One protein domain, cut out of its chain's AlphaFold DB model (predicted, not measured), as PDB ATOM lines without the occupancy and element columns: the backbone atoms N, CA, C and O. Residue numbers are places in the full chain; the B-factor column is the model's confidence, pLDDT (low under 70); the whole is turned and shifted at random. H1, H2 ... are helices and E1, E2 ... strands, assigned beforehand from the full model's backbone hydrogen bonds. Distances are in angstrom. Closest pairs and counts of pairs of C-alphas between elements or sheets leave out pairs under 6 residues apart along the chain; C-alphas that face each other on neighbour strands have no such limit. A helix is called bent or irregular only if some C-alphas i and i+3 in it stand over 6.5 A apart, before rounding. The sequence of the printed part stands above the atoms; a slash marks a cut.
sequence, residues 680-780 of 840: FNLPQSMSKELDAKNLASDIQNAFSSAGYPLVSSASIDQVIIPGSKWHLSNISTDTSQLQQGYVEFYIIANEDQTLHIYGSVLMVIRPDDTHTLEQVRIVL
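What this domain is: This is residues 680 to 780 of the 840 residues of an uncharacterized protein of Paenibacillus sp. Leaf72 (UniProt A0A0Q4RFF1). What would one see first? A long, strongly twisted antiparallel sheet makes a rod with its longest strand, E5, as the spine; at one end H1 packs over the sheet and H2 grazes it next to E1, and toward the other end E5 runs on past E4 as a hairpin with E6. E2 to E6 form a meander, each strand the antiparallel neighbour of the one before, and E1 also pairs with E5. What is it built of? The printed part has 101 residues with two named helices and six named strands in the order E1 H1 H2 E2 E3 E4 E5 E6, a mixed class. How large is it? It is compact, with a radius of gyration of the C-alphas of 14.7 A and spans of 49 by 24 by 23 A.

How they stand to each other: Which strand does the first strand meet? E1, residues 680 to 683, is antiparallel to E5, residues 754 to 767, with N 682 and O 755 2.8 A apart. Where are the helices? H1, residues 684 to 691, is on the sheet at a height of 8.5 A, and its closest C-alphas to E5 are those of Gln 684 and Thr 754, 4.9 A apart. H2, residues 697 to 705, only grazes the sheet; its closest C-alphas to E1 are those of Ala 702 and Leu 682, 7.4 A apart. Every O i to N i+4 pair is within hydrogen-bond range in H2, and 2 of 4 are in H1. How do the later strands pair? E2, residues 715 to 721, and E3, residues 725 to 729, form a hairpin, with N 725 and O 721 2.8 A apart. E3 and E4, residues 741 to 749, form another, with N 728 and O 745 2.9 A apart. What does the longest strand join? E4 and E5 form a hairpin, with N 758 and O 746 2.8 A apart. E5 and E6, residues 773 to 779, form another, with N 776 and O 764 2.8 A apart. E1 and E6 lie on one side of E5 and E4 on the other side.

Where its parts are: Where do the ends lie? E1 begins at C-alpha 680, (79.842, 129.213, 59.873), and E6 ends at C-alpha 779, (68.641, 114.021, 63.809). How long are the longer elements? E5 measures 39.5 A, E4 23.2 A, E6 19.2 A and E2 16.2 A from first to last C-alpha. Is any element uneven? E4 bends by 62 degrees at residue 744. H1 is only just irregular, with C-alphas 685 and 688 7.0 A apart.

The domain as a whole: What is the greatest extent? The two C-alphas farthest apart are those of Gln 753 and Thr 770, at 49.5 A. Which link is long? The link from E3 to E4, residues 730 to 740, is long. Is there a cut or a doubtful place? The printed part has no cut, no printed residue is under 70, and the mean pLDDT of the printed part is 89.7.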
ATOM      1  N   PHE A 680      78.991 128.020  59.827       94.75
ATOM      2  CA  PHE A 680      79.842 129.213  59.873       94.75
ATOM      3  C   PHE A 680      80.864 129.116  61.019       94.75
ATOM      4  O   PHE A 680      80.820 128.182  61.820       94.75
ATOM      5  N   ASN A 681      81.769 130.097  61.109       93.88
ATOM      6  CA  ASN A 681      82.827 130.148  62.124       93.88
ATOM      7  C   ASN A 681      82.637 131.327  63.090       93.88
ATOM      8  O   ASN A 681      82.217 132.411  62.682       93.88
ATOM      9  N   LEU A 682      83.030 131.138  64.350       95.25
ATOM     10  CA  LEU A 682      83.214 132.191  65.351       95.25
ATOM     11  C   LEU A 682      84.707 132.372  65.693       95.25
ATOM     12  O   LEU A 682      85.495 131.429  65.575       95.25
ATOM     13  N   PRO A 683      85.121 133.554  66.179       94.69
ATOM     14  CA  PRO A 683      86.466 133.756  66.712       94.69
ATOM     15  C   PRO A 683      86.744 132.898  67.961       94.69
ATOM     16  O   PRO A 683      85.923 132.849  68.879       94.69
ATOM     17  N   GLN A 684      87.951 132.324  68.076       93.06
ATOM     18  CA  GLN A 684      88.382 131.537  69.251       93.06
ATOM     19  C   GLN A 684      88.259 132.288  70.586       93.06
ATOM     20  O   GLN A 684      88.101 131.674  71.646       93.06
ATOM     21  N   SER A 685      88.314 133.623  70.560       93.00
ATOM     22  CA  SER A 685      88.179 134.470  71.749       93.00
ATOM     23  C   SER A 685      86.851 134.285  72.492       93.00
ATOM     24  O   SER A 685      86.808 134.544  73.693       93.00
ATOM     25  N   MET A 686      85.800 133.799  71.819       95.25
ATOM     26  CA  MET A 686      84.472 133.563  72.407       95.25
ATOM     27  C   MET A 686      84.392 132.288  73.268       95.25
ATOM     28  O   MET A 686      83.426 132.095  74.000       95.25
ATOM     29  N   SER A 687      85.420 131.432  73.255       94.62
ATOM     30  CA  SER A 687      85.458 130.176  74.033       94.62
ATOM     31  C   SER A 687      85.190 130.362  75.533       94.62
ATOM     32  O   SER A 687      84.474 129.565  76.134       94.62
ATOM     33  N   LYS A 688      85.691 131.447  76.139       94.19
ATOM     34  CA  LYS A 688      85.474 131.743  77.568       94.19
ATOM     35  C   LYS A 688      84.010 132.019  77.909       94.19
ATOM     36  O   LYS A 688      83.563 131.693  79.005       94.19
ATOM     37  N   GLU A 689      83.280 132.650  76.995       95.38
ATOM     38  CA  GLU A 689      81.857 132.953  77.173       95.38
ATOM     39  C   GLU A 689      81.029 131.673  77.063       95.38
ATOM     40  O   GLU A 689      80.158 131.428  77.896       95.38
ATOM     41  N   LEU A 690      81.380 130.808  76.108       95.50
ATOM     42  CA  LEU A 690      80.770 129.491  75.934       95.50
ATOM     43  C   LEU A 690      81.011 128.573  77.144       95.50
ATOM     44  O   LEU A 690      80.073 127.934  77.618       95.50
ATOM     45  N   ASP A 691      82.222 128.565  77.711       94.50
ATOM     46  CA  ASP A 691      82.540 127.840  78.955       94.50
ATOM     47  C   ASP A 691      81.701 128.326  80.142       94.50
ATOM     48  O   ASP A 691      81.268 127.533  80.979       94.50
ATOM     49  N   ALA A 692      81.434 129.632  80.197       96.12
ATOM     50  CA  ALA A 692      80.564 130.246  81.194       96.12
ATOM     51  C   ALA A 692      79.063 130.053  80.898       96.12
ATOM     52  O   ALA A 692      78.231 130.588  81.633       96.12
ATOM     53  N   LYS A 693      78.707 129.309  79.837       96.38
ATOM     54  CA  LYS A 693      77.338 129.130  79.324       96.38
ATOM     55  C   LYS A 693      76.622 130.451  79.015       96.38
ATOM     56  O   LYS A 693      75.402 130.551  79.138       96.38
ATOM     57  N   ASN A 694      77.379 131.473  78.626       95.00
ATOM     58  CA  ASN A 694      76.877 132.810  78.353       95.00
ATOM     59  C   ASN A 694      76.768 133.053  76.842       95.00
ATOM     60  O   ASN A 694      77.780 133.183  76.156       95.00
ATOM     61  N   LEU A 695      75.542 133.167  76.327       94.62
ATOM     62  CA  LEU A 695      75.282 133.575  74.943       94.62
ATOM     63  C   LEU A 695      75.309 135.104  74.829       94.62
ATOM     64  O   LEU A 695      74.264 135.754  74.790       94.62
ATOM     65  N   ALA A 696      76.508 135.686  74.800       93.62
ATOM     66  CA  ALA A 696      76.698 137.128  74.659       93.62
ATOM     67  C   ALA A 696      76.120 137.675  73.335       93.62
ATOM     68  O   ALA A 696      75.941 136.936  72.363       93.62
ATOM     69  N   SER A 697      75.862 138.988  73.277       94.81
ATOM     70  CA  SER A 697      75.280 139.645  72.096       94.81
ATOM     71  C   SER A 697      76.076 139.392  70.815       94.81
ATOM     72  O   SER A 697      75.480 139.227  69.757       94.81
ATOM     73  N   ASP A 698      77.405 139.303  70.896       94.88
ATOM     74  CA  ASP A 698      78.253 139.040  69.730       94.88
ATOM     75  C   ASP A 698      78.034 137.632  69.155       94.88
ATOM     76  O   ASP A 698      77.964 137.475  67.935       94.88
ATOM     77  N   ILE A 699      77.829 136.622  70.013       95.56
ATOM     78  CA  ILE A 699      77.467 135.259  69.590       95.56
ATOM     79  C   ILE A 699      76.085 135.281  68.923       95.56
ATOM     80  O   ILE A 699      75.928 134.779  67.811       95.56
ATOM     81  N   GLN A 700      75.090 135.917  69.550       96.38
ATOM     82  CA  GLN A 700      73.731 136.020  68.994       96.38
ATOM     83  C   GLN A 700      73.705 136.749  67.636       96.38
ATOM     84  O   GLN A 700      73.011 136.325  66.705       96.38
ATOM     85  N   ASN A 701      74.490 137.821  67.502       96.38
ATOM     86  CA  ASN A 701      74.632 138.588  66.266       96.38
ATOM     87  C   ASN A 701      75.303 137.765  65.165       96.38
ATOM     88  O   ASN A 701      74.888 137.855  64.010       96.38
ATOM     89  N   ALA A 702      76.305 136.950  65.500       95.69
ATOM     90  CA  ALA A 702      76.969 136.079  64.536       95.69
ATOM     91  C   ALA A 702      76.016 135.000  63.996       95.69
ATOM     92  O   ALA A 702      75.893 134.854  62.782       95.69
ATOM     93  N   PHE A 703      75.266 134.334  64.880       95.94
ATOM     94  CA  PHE A 703      74.209 133.386  64.504       95.94
ATOM     95  C   PHE A 703      73.152 134.033  63.597       95.94
ATOM     96  O   PHE A 703      72.840 133.513  62.525       95.94
ATOM     97  N   SER A 704      72.657 135.214  63.971       95.06
ATOM     98  CA  SER A 704      71.672 135.955  63.171       95.06
ATOM     99  C   SER A 704      72.225 136.360  61.800       95.06
ATOM    100  O   SER A 704      71.545 136.207  60.789       95.06
ATOM    101  N   SER A 705      73.478 136.822  61.749       94.38
ATOM    102  CA  SER A 705      74.150 137.245  60.511       94.38
ATOM    103  C   SER A 705      74.437 136.072  59.569       94.38
ATOM    104  O   SER A 705      74.436 136.248  58.354       94.38
ATOM    105  N   ALA A 706      74.654 134.876  60.121       92.75
ATOM    106  CA  ALA A 706      74.812 133.640  59.363       92.75
ATOM    107  C   ALA A 706      73.476 133.050  58.864       92.75
ATOM    108  O   ALA A 706      73.489 132.092  58.095       92.75
ATOM    109  N   GLY A 707      72.331 133.618  59.270       92.88
ATOM    110  CA  GLY A 707      70.998 133.139  58.895       92.88
ATOM    111  C   GLY A 707      70.402 132.088  59.838       92.88
ATOM    112  O   GLY A 707      69.424 131.441  59.471       92.88
ATOM    113  N   TYR A 708      70.949 131.937  61.048       94.50
ATOM    114  CA  TYR A 708      70.510 130.975  62.067       94.50
ATOM    115  C   TYR A 708      70.191 131.680  63.393       94.50
ATOM    116  O   TYR A 708      70.875 131.446  64.386       94.50
ATOM    117  N   PRO A 709      69.204 132.593  63.440       94.50
ATOM    118  CA  PRO A 709      68.918 133.360  64.648       94.50
ATOM    119  C   PRO A 709      68.579 132.449  65.836       94.50
ATOM    120  O   PRO A 709      67.867 131.448  65.708       94.50
ATOM    121  N   LEU A 710      69.091 132.823  67.008       95.25
ATOM    122  CA  LEU A 710      68.817 132.119  68.254       95.25
ATOM    123  C   LEU A 710      67.486 132.593  68.851       95.25
ATOM    124  O   LEU A 710      67.218 133.794  68.907       95.25
ATOM    125  N   VAL A 711      66.654 131.658  69.309       94.12
ATOM    126  CA  VAL A 711      65.421 131.973  70.041       94.12
ATOM    127  C   VAL A 711      65.745 132.478  71.447       94.12
ATOM    128  O   VAL A 711      66.820 132.232  71.988       94.12
ATOM    129  N   SER A 712      64.790 133.146  72.093       92.12
ATOM    130  CA  SER A 712      64.973 133.704  73.446       92.12
ATOM    131  C   SER A 712      65.285 132.659  74.524       92.12
ATOM    132  O   SER A 712      65.841 133.001  75.565       92.12
ATOM    133  N   SER A 713      64.921 131.397  74.283       93.31
ATOM    134  CA  SER A 713      65.200 130.255  75.166       93.31
ATOM    135  C   SER A 713      66.457 129.471  74.775       93.31
ATOM    136  O   SER A 713      66.762 128.465  75.417       93.31
ATOM    137  N   ALA A 714      67.204 129.924  73.762       95.88
ATOM    138  CA  ALA A 714      68.451 129.288  73.368       95.88
ATOM    139  C   ALA A 714      69.455 129.294  74.527       95.88
ATOM    140  O   ALA A 714      69.556 130.263  75.283       95.88
ATOM    141  N   SER A 715      70.212 128.210  74.675       96.31
ATOM    142  CA  SER A 715      71.173 128.072  75.767       96.31
ATOM    143  C   SER A 715      72.327 127.142  75.407       96.31
ATOM    144  O   SER A 715      72.163 126.191  74.643       96.31
ATOM    145  N   ILE A 716      73.495 127.400  76.003       96.25
ATOM    146  CA  ILE A 716      74.560 126.398  76.100       96.25
ATOM    147  C   ILE A 716      74.164 125.435  77.216       96.25
ATOM    148  O   ILE A 716      74.473 125.637  78.396       96.25
ATOM    149  N   ASP A 717      73.420 124.400  76.859       89.62
ATOM    150  CA  ASP A 717      72.976 123.385  77.805       89.62
ATOM    151  C   ASP A 717      74.164 122.529  78.273       89.62
ATOM    152  O   ASP A 717      74.227 122.170  79.458       89.62
ATOM    153  N   GLN A 718      75.175 122.312  77.417       84.88
ATOM    154  CA  GLN A 718      76.353 121.501  77.740       84.88
ATOM    155  C   GLN A 718      77.697 122.131  77.340       84.88
ATOM    156  O   GLN A 718      77.917 122.556  76.208       84.88
ATOM    157  N   VAL A 719      78.640 122.096  78.288       86.00
ATOM    158  CA  VAL A 719      80.078 122.301  78.050       86.00
ATOM    159  C   VAL A 719      80.697 120.909  78.020       86.00
ATOM    160  O   VAL A 719      80.809 120.267  79.064       86.00
ATOM    161  N   ILE A 720      81.017 120.411  76.825       77.56
ATOM    162  CA  ILE A 720      81.460 119.023  76.633       77.56
ATOM    163  C   ILE A 720      82.954 118.919  76.946       77.56
ATOM    164  O   ILE A 720      83.366 118.069  77.731       77.56
ATOM    165  N   ILE A 721      83.756 119.812  76.362       78.81
ATOM    166  CA  ILE A 721      85.185 119.966  76.653       78.81
ATOM    167  C   ILE A 721      85.452 121.467  76.804       78.81
ATOM    168  O   ILE A 721      85.379 122.184  75.804       78.81
ATOM    169  N   PRO A 722      85.749 121.962  78.019       81.69
ATOM    170  CA  PRO A 722      86.026 123.378  78.224       81.69
ATOM    171  C   PRO A 722      87.118 123.899  77.285       81.69
ATOM    172  O   PRO A 722      88.152 123.255  77.108       81.69
ATOM    173  N   GLY A 723      86.874 125.051  76.667       86.25
ATOM    174  CA  GLY A 723      87.772 125.676  75.697       86.25
ATOM    175  C   GLY A 723      87.796 125.030  74.308       86.25
ATOM    176  O   GLY A 723      88.479 125.553  73.423       86.25
ATOM    177  N   SER A 724      87.068 123.929  74.079       83.56
ATOM    178  CA  SER A 724      87.144 123.197  72.807       83.56
ATOM    179  C   SER A 724      85.823 122.680  72.247       83.56
ATOM    180  O   SER A 724      85.730 122.546  71.030       83.56
ATOM    181  N   LYS A 725      84.815 122.371  73.068       86.62
ATOM    182  CA  LYS A 725      83.575 121.760  72.578       86.62
ATOM    183  C   LYS A 725      82.355 122.084  73.434       86.62
ATOM    184  O   LYS A 725      82.337 121.809  74.637       86.62
ATOM    185  N   TRP A 726      81.295 122.555  72.782       92.00
ATOM    186  CA  TRP A 726      80.029 122.933  73.411       92.00
ATOM    187  C   TRP A 726      78.837 122.447  72.593       92.00
ATOM    188  O   TRP A 726      78.937 122.255  71.379       92.00
ATOM    189  N   HIS A 727      77.709 122.280  73.273       91.19
ATOM    190  CA  HIS A 727      76.407 122.079  72.654       91.19
ATOM    191  C   HIS A 727      75.518 123.285  72.935       91.19
ATOM    192  O   HIS A 727      75.524 123.829  74.043       91.19
ATOM    193  N   LEU A 728      74.783 123.707  71.911       95.19
ATOM    194  CA  LEU A 728      73.821 124.791  71.980       95.19
ATOM    195  C   LEU A 728      72.456 124.245  71.574       95.19
ATOM    196  O   LEU A 728      72.249 123.854  70.425       95.19
ATOM    197  N   SER A 729      71.511 124.282  72.511       94.44
ATOM    198  CA  SER A 729      70.100 124.032  72.240       94.44
ATOM    199  C   SER A 729      69.426 125.343  71.849       94.44
ATOM    200  O   SER A 729      69.483 126.326  72.588       94.44
ATOM    201  N   ASN A 730      68.796 125.360  70.682       95.06
ATOM    202  CA  ASN A 730      68.054 126.488  70.133       95.06
ATOM    203  C   ASN A 730      66.583 126.103  69.955       95.06
ATOM    204  O   ASN A 730      66.023 126.287  68.883       95.06
ATOM    205  N   ILE A 731      65.969 125.499  70.971       91.50
ATOM    206  CA  ILE A 731      64.580 125.029  70.916       91.50
ATOM    207  C   ILE A 731      63.686 126.028  71.641       91.50
ATOM    208  O   ILE A 731      63.946 126.359  72.799       91.50
ATOM    209  N   SER A 732      62.612 126.470  70.990       88.44
ATOM    210  CA  SER A 732      61.599 127.302  71.634       88.44
ATOM    211  C   SER A 732      60.892 126.539  72.756       88.44
ATOM    212  O   SER A 732      60.401 125.428  72.567       88.44
ATOM    213  N   THR A 733      60.785 127.168  73.924       86.19
ATOM    214  CA  THR A 733      59.903 126.697  75.010       86.19
ATOM    215  C   THR A 733      58.434 127.067  74.789       86.19
ATOM    216  O   THR A 733      57.556 126.502  75.438       86.19
ATOM    217  N   ASP A 734      58.154 127.992  73.866       83.94
ATOM    218  CA  ASP A 734      56.802 128.346  73.439       83.94
ATOM    219  C   ASP A 734      56.374 127.438  72.280       83.94
ATOM    220  O   ASP A 734      56.782 127.639  71.134       83.94
ATOM    221  N   THR A 735      55.547 126.439  72.590       75.38
ATOM    222  CA  THR A 735      55.023 125.466  71.621       75.38
ATOM    223  C   THR A 735      53.913 126.033  70.731       75.38
ATOM    224  O   THR A 735      53.436 125.325  69.848       75.38
ATOM    225  N   SER A 736      53.464 127.275  70.953       78.38
ATOM    226  CA  SER A 736      52.477 127.933  70.084       78.38
ATOM    227  C   SER A 736      53.090 128.499  68.799       78.38
ATOM    228  O   SER A 736      52.370 128.739  67.831       78.38
ATOM    229  N   GLN A 737      54.411 128.691  68.772       79.75
ATOM    230  CA  GLN A 737      55.147 129.190  67.614       79.75
ATOM    231  C   GLN A 737      55.775 128.030  66.844       79.75
ATOM    232  O   GLN A 737      56.471 127.189  67.416       79.75
ATOM    233  N   LEU A 738      55.549 128.005  65.528       82.94
ATOM    234  CA  LEU A 738      56.192 127.039  64.648       82.94
ATOM    235  C   LEU A 738      57.669 127.396  64.456       82.94
ATOM    236  O   LEU A 738      57.988 128.421  63.858       82.94
ATOM    237  N   GLN A 739      58.564 126.557  64.980       88.31
ATOM    238  CA  GLN A 739      60.000 126.684  64.766       88.31
ATOM    239  C   GLN A 739      60.455 125.761  63.632       88.31
ATOM    240  O   GLN A 739      60.010 124.622  63.517       88.31
ATOM    241  N   GLN A 740      61.365 126.260  62.799       90.19
ATOM    242  CA  GLN A 740      61.907 125.536  61.658       90.19
ATOM    243  C   GLN A 740      63.388 125.883  61.455       90.19
ATOM    244  O   GLN A 740      63.817 126.996  61.762       90.19
ATOM    245  N   GLY A 741      64.163 124.943  60.915       92.31
ATOM    246  CA  GLY A 741      65.598 125.090  60.675       92.31
ATOM    247  C   GLY A 741      66.436 124.344  61.708       92.31
ATOM    248  O   GLY A 741      65.930 123.485  62.427       92.31
ATOM    249  N   TYR A 742      67.740 124.620  61.765       94.44
ATOM    250  CA  TYR A 742      68.609 123.966  62.746       94.44
ATOM    251  C   TYR A 742      68.283 124.443  64.164       94.44
ATOM    252  O   TYR A 742      68.214 125.645  64.435       94.44
ATOM    253  N   VAL A 743      68.084 123.487  65.067       93.94
ATOM    254  CA  VAL A 743      67.659 123.726  66.459       93.94
ATOM    255  C   VAL A 743      68.634 123.177  67.492       93.94
ATOM    256  O   VAL A 743      68.466 123.428  68.682       93.94
ATOM    257  N   GLU A 744      69.647 122.441  67.055       94.00
ATOM    258  CA  GLU A 744      70.775 122.026  67.883       94.00
ATOM    259  C   GLU A 744      72.062 122.270  67.119       94.00
ATOM    260  O   GLU A 744      72.140 122.004  65.911       94.00
ATOM    261  N   PHE A 745      73.054 122.792  67.836       94.38
ATOM    262  CA  PHE A 745      74.341 123.129  67.264       94.38
ATOM    263  C   PHE A 745      75.491 122.579  68.098       94.38
ATOM    264  O   PHE A 745      75.485 122.647  69.330       94.38
ATOM    265  N   TYR A 746      76.522 122.113  67.401       92.31
ATOM    266  CA  TYR A 746      77.833 121.855  67.976       92.31
ATOM    267  C   TYR A 746      78.773 123.003  67.683       92.31
ATOM    268  O   TYR A 746      78.876 123.458  66.548       92.31
ATOM    269  N   ILE A 747      79.490 123.437  68.713       93.38
ATOM    270  CA  ILE A 747      80.553 124.431  68.595       93.38
ATOM    271  C   ILE A 747      81.862 123.716  68.895       93.38
ATOM    272  O   ILE A 747      82.008 123.162  69.986       93.38
ATOM    273  N   ILE A 748      82.788 123.695  67.936       88.94
ATOM    274  CA  ILE A 748      84.030 122.915  68.025       88.94
ATOM    275  C   ILE A 748      85.223 123.805  67.678       88.94
ATOM    276  O   ILE A 748      85.265 124.415  66.611       88.94
ATOM    277  N   ALA A 749      86.202 123.880  68.577       87.62
ATOM    278  CA  ALA A 749      87.467 124.552  68.308       87.62
ATOM    279  C   ALA A 749      88.308 123.741  67.319       87.62
ATOM    280  O   ALA A 749      88.485 122.536  67.496       87.62
ATOM    281  N   ASN A 750      88.842 124.418  66.307       80.19
ATOM    282  CA  ASN A 750      89.609 123.813  65.226       80.19
ATOM    283  C   ASN A 750      91.071 124.281  65.215       80.19
ATOM    284  O   ASN A 750      91.449 125.267  65.853       80.19
ATOM    285  N   GLU A 751      91.911 123.557  64.472       75.88
ATOM    286  CA  GLU A 751      93.350 123.844  64.353       75.88
ATOM    287  C   GLU A 751      93.642 125.218  63.730       75.88
ATOM    288  O   GLU A 751      94.701 125.801  63.967       75.88
ATOM    289  N   ASP A 752      92.685 125.769  62.980       79.69
ATOM    290  CA  ASP A 752      92.769 127.087  62.351       79.69
ATOM    291  C   ASP A 752      92.510 128.261  63.316       79.69
ATOM    292  O   ASP A 752      92.463 129.414  62.888       79.69
ATOM    293  N   GLN A 753      92.392 127.983  64.620       85.69
ATOM    294  CA  GLN A 753      92.085 128.963  65.665       85.69
ATOM    295  C   GLN A 753      90.723 129.640  65.474       85.69
ATOM    296  O   GLN A 753      90.538 130.808  65.838       85.69
ATOM    297  N   THR A 754      89.754 128.913  64.926       92.00
ATOM    298  CA  THR A 754      88.353 129.322  64.898       92.00
ATOM    299  C   THR A 754      87.457 128.277  65.560       92.00
ATOM    300  O   THR A 754      87.831 127.118  65.757       92.00
ATOM    301  N   LEU A 755      86.261 128.709  65.959       93.81
ATOM    302  CA  LEU A 755      85.216 127.832  66.472       93.81
ATOM    303  C   LEU A 755      84.243 127.552  65.332       93.81
ATOM    304  O   LEU A 755      83.533 128.452  64.887       93.81
ATOM    305  N   HIS A 756      84.197 126.320  64.855       92.31
ATOM    306  CA  HIS A 756      83.255 125.906  63.826       92.31
ATOM    307  C   HIS A 756      81.889 125.614  64.444       92.31
ATOM    308  O   HIS A 756      81.802 124.967  65.492       92.31
ATOM    309  N   ILE A 757      80.833 126.077  63.777       95.00
ATOM    310  CA  ILE A 757      79.441 125.850  64.158       95.00
ATOM    311  C   ILE A 757      78.838 124.819  63.216       95.00
ATOM    312  O   ILE A 757      78.769 125.053  62.008       95.00
ATOM    313  N   TYR A 758      78.361 123.708  63.771       93.94
ATOM    314  CA  TYR A 758      77.680 122.656  63.025       93.94
ATOM    315  C   TYR A 758      76.215 122.576  63.436       93.94
ATOM    316  O   TYR A 758      75.922 122.569  64.628       93.94
ATOM    317  N   GLY A 759      75.301 122.495  62.472       94.12
ATOM    318  CA  GLY A 759      73.887 122.203  62.712       94.12
ATOM    319  C   GLY A 759      73.641 120.697  62.701       94.12
ATOM    320  O   GLY A 759      73.869 120.052  61.678       94.12
ATOM    321  N   SER A 760      73.181 120.130  63.818       88.75
ATOM    322  CA  SER A 760      73.082 118.672  64.018       88.75
ATOM    323  C   SER A 760      71.655 118.125  64.003       88.75
ATOM    324  O   SER A 760      71.431 116.978  63.612       88.75
ATOM    325  N   VAL A 761      70.681 118.940  64.410       91.31
ATOM    326  CA  VAL A 761      69.261 118.575  64.413       91.31
ATOM    327  C   VAL A 761      68.472 119.629  63.666       91.31
ATOM    328  O   VAL A 761      68.563 120.823  63.965       91.31
ATOM    329  N   LEU A 762      67.674 119.168  62.712       92.06
ATOM    330  CA  LEU A 762      66.768 119.990  61.935       92.06
ATOM    331  C   LEU A 762      65.353 119.878  62.505       92.06
ATOM    332  O   LEU A 762      64.853 118.780  62.726       92.06
ATOM    333  N   MET A 763      64.696 121.009  62.717       91.81
ATOM    334  CA  MET A 763      63.265 121.064  62.970       91.81
ATOM    335  C   MET A 763      62.539 121.379  61.672       91.81
ATOM    336  O   MET A 763      62.840 122.375  61.010       91.81
ATOM    337  N   VAL A 764      61.601 120.517  61.305       90.50
ATOM    338  CA  VAL A 764      60.768 120.679  60.113       90.50
ATOM    339  C   VAL A 764      59.306 120.722  60.503       90.50
ATOM    340  O   VAL A 764      58.925 120.205  61.552       90.50
ATOM    341  N   ILE A 765      58.493 121.319  59.640       86.12
ATOM    342  CA  ILE A 765      57.043 121.344  59.785       86.12
ATOM    343  C   ILE A 765      56.467 120.439  58.705       86.12
ATOM    344  O   ILE A 765      56.809 120.591  57.531       86.12
ATOM    345  N   ARG A 766      55.600 119.509  59.094       83.94
ATOM    346  CA  ARG A 766      54.923 118.612  58.155       83.94
ATOM    347  C   ARG A 766      53.533 118.224  58.654       83.94
ATOM    348  O   ARG A 766      53.307 118.287  59.858       83.94
ATOM    349  N   PRO A 767      52.597 117.861  57.768       78.50
ATOM    350  CA  PRO A 767      51.342 117.239  58.169       78.50
ATOM    351  C   PRO A 767      51.567 115.847  58.783       78.50
ATOM    352  O   PRO A 767      52.349 115.053  58.258       78.50
ATOM    353  N   ASP A 768      50.849 115.556  59.865       75.50
ATOM    354  CA  ASP A 768      50.673 114.209  60.409       75.50
ATOM    355  C   ASP A 768      49.644 113.393  59.592       75.50
ATOM    356  O   ASP A 768      49.071 113.880  58.610       75.50
ATOM    357  N   ASP A 769      49.354 112.159  60.023       72.94
ATOM    358  CA  ASP A 769      48.368 111.260  59.393       72.94
ATOM    359  C   ASP A 769      46.938 111.844  59.319       72.94
ATOM    360  O   ASP A 769      46.083 111.334  58.593       72.94
ATOM    361  N   THR A 770      46.650 112.904  60.080       76.44
ATOM    362  CA  THR A 770      45.359 113.610  60.098       76.44
ATOM    363  C   THR A 770      45.372 114.907  59.289       76.44
ATOM    364  O   THR A 770      44.372 115.627  59.281       76.44
ATOM    365  N   HIS A 771      46.474 115.201  58.591       73.75
ATOM    366  CA  HIS A 771      46.760 116.468  57.911       73.75
ATOM    367  C   HIS A 771      46.915 117.684  58.844       73.75
ATOM    368  O   HIS A 771      46.828 118.829  58.391       73.75
ATOM    369  N   THR A 772      47.177 117.472  60.135       81.25
ATOM    370  CA  THR A 772      47.489 118.552  61.081       81.25
ATOM    371  C   THR A 772      48.987 118.842  61.043       81.25
ATOM    372  O   THR A 772      49.793 117.920  61.043       81.25
ATOM    373  N   LEU A 773      49.387 120.118  61.004       83.12
ATOM    374  CA  LEU A 773      50.809 120.475  61.008       83.12
ATOM    375  C   LEU A 773      51.454 120.162  62.365       83.12
ATOM    376  O   LEU A 773      51.039 120.696  63.394       83.12
ATOM    377  N   GLU A 774      52.522 119.375  62.339       83.94
ATOM    378  CA  GLU A 774      53.388 119.070  63.473       83.94
ATOM    379  C   GLU A 774      54.818 119.579  63.241       83.94
ATOM    380  O   GLU A 774      55.273 119.732  62.104       83.94
ATOM    381  N   GLN A 775      55.542 119.839  64.334       87.31
ATOM    382  CA  GLN A 775      56.985 120.077  64.300       87.31
ATOM    383  C   GLN A 775      57.719 118.778  64.601       87.31
ATOM    384  O   GLN A 775      57.536 118.188  65.666       87.31
ATOM    385  N   VAL A 776      58.610 118.375  63.703       87.88
ATOM    386  CA  VAL A 776      59.385 117.143  63.839       87.88
ATOM    387  C   VAL A 776      60.861 117.467  63.949       87.88
ATOM    388  O   VAL A 776      61.412 118.248  63.173       87.88
ATOM    389  N   ARG A 777      61.509 116.847  64.937       90.25
ATOM    390  CA  ARG A 777      62.953 116.943  65.163       90.25
ATOM    391  C   ARG A 777      63.640 115.798  64.430       90.25
ATOM    392  O   ARG A 777      63.421 114.636  64.759       90.25
ATOM    393  N   ILE A 778      64.478 116.130  63.457       87.88
ATOM    394  CA  ILE A 778      65.211 115.184  62.619       87.88
ATOM    395  C   ILE A 778      66.690 115.266  62.974       87.88
ATOM    396  O   ILE A 778      67.349 116.279  62.737       87.88
ATOM    397  N   VAL A 779      67.208 114.180  63.545       86.44
ATOM    398  CA  VAL A 779      68.641 114.021  63.809       86.44
ATOM    399  C   VAL A 779      69.334 113.660  62.501       86.44
ATOM    400  O   VAL A 779      68.961 112.691  61.839       86.44
ATOM    401  N   LEU A 780      70.345 114.437  62.124       86.00
ATOM    402  CA  LEU A 780      70.999 114.302  60.830       86.00
ATOM    403  C   LEU A 780      72.159 113.313  60.925       86.00
ATOM    404  O   LEU A 780      73.145 113.540  61.625       86.00
TER     405      LEU A 780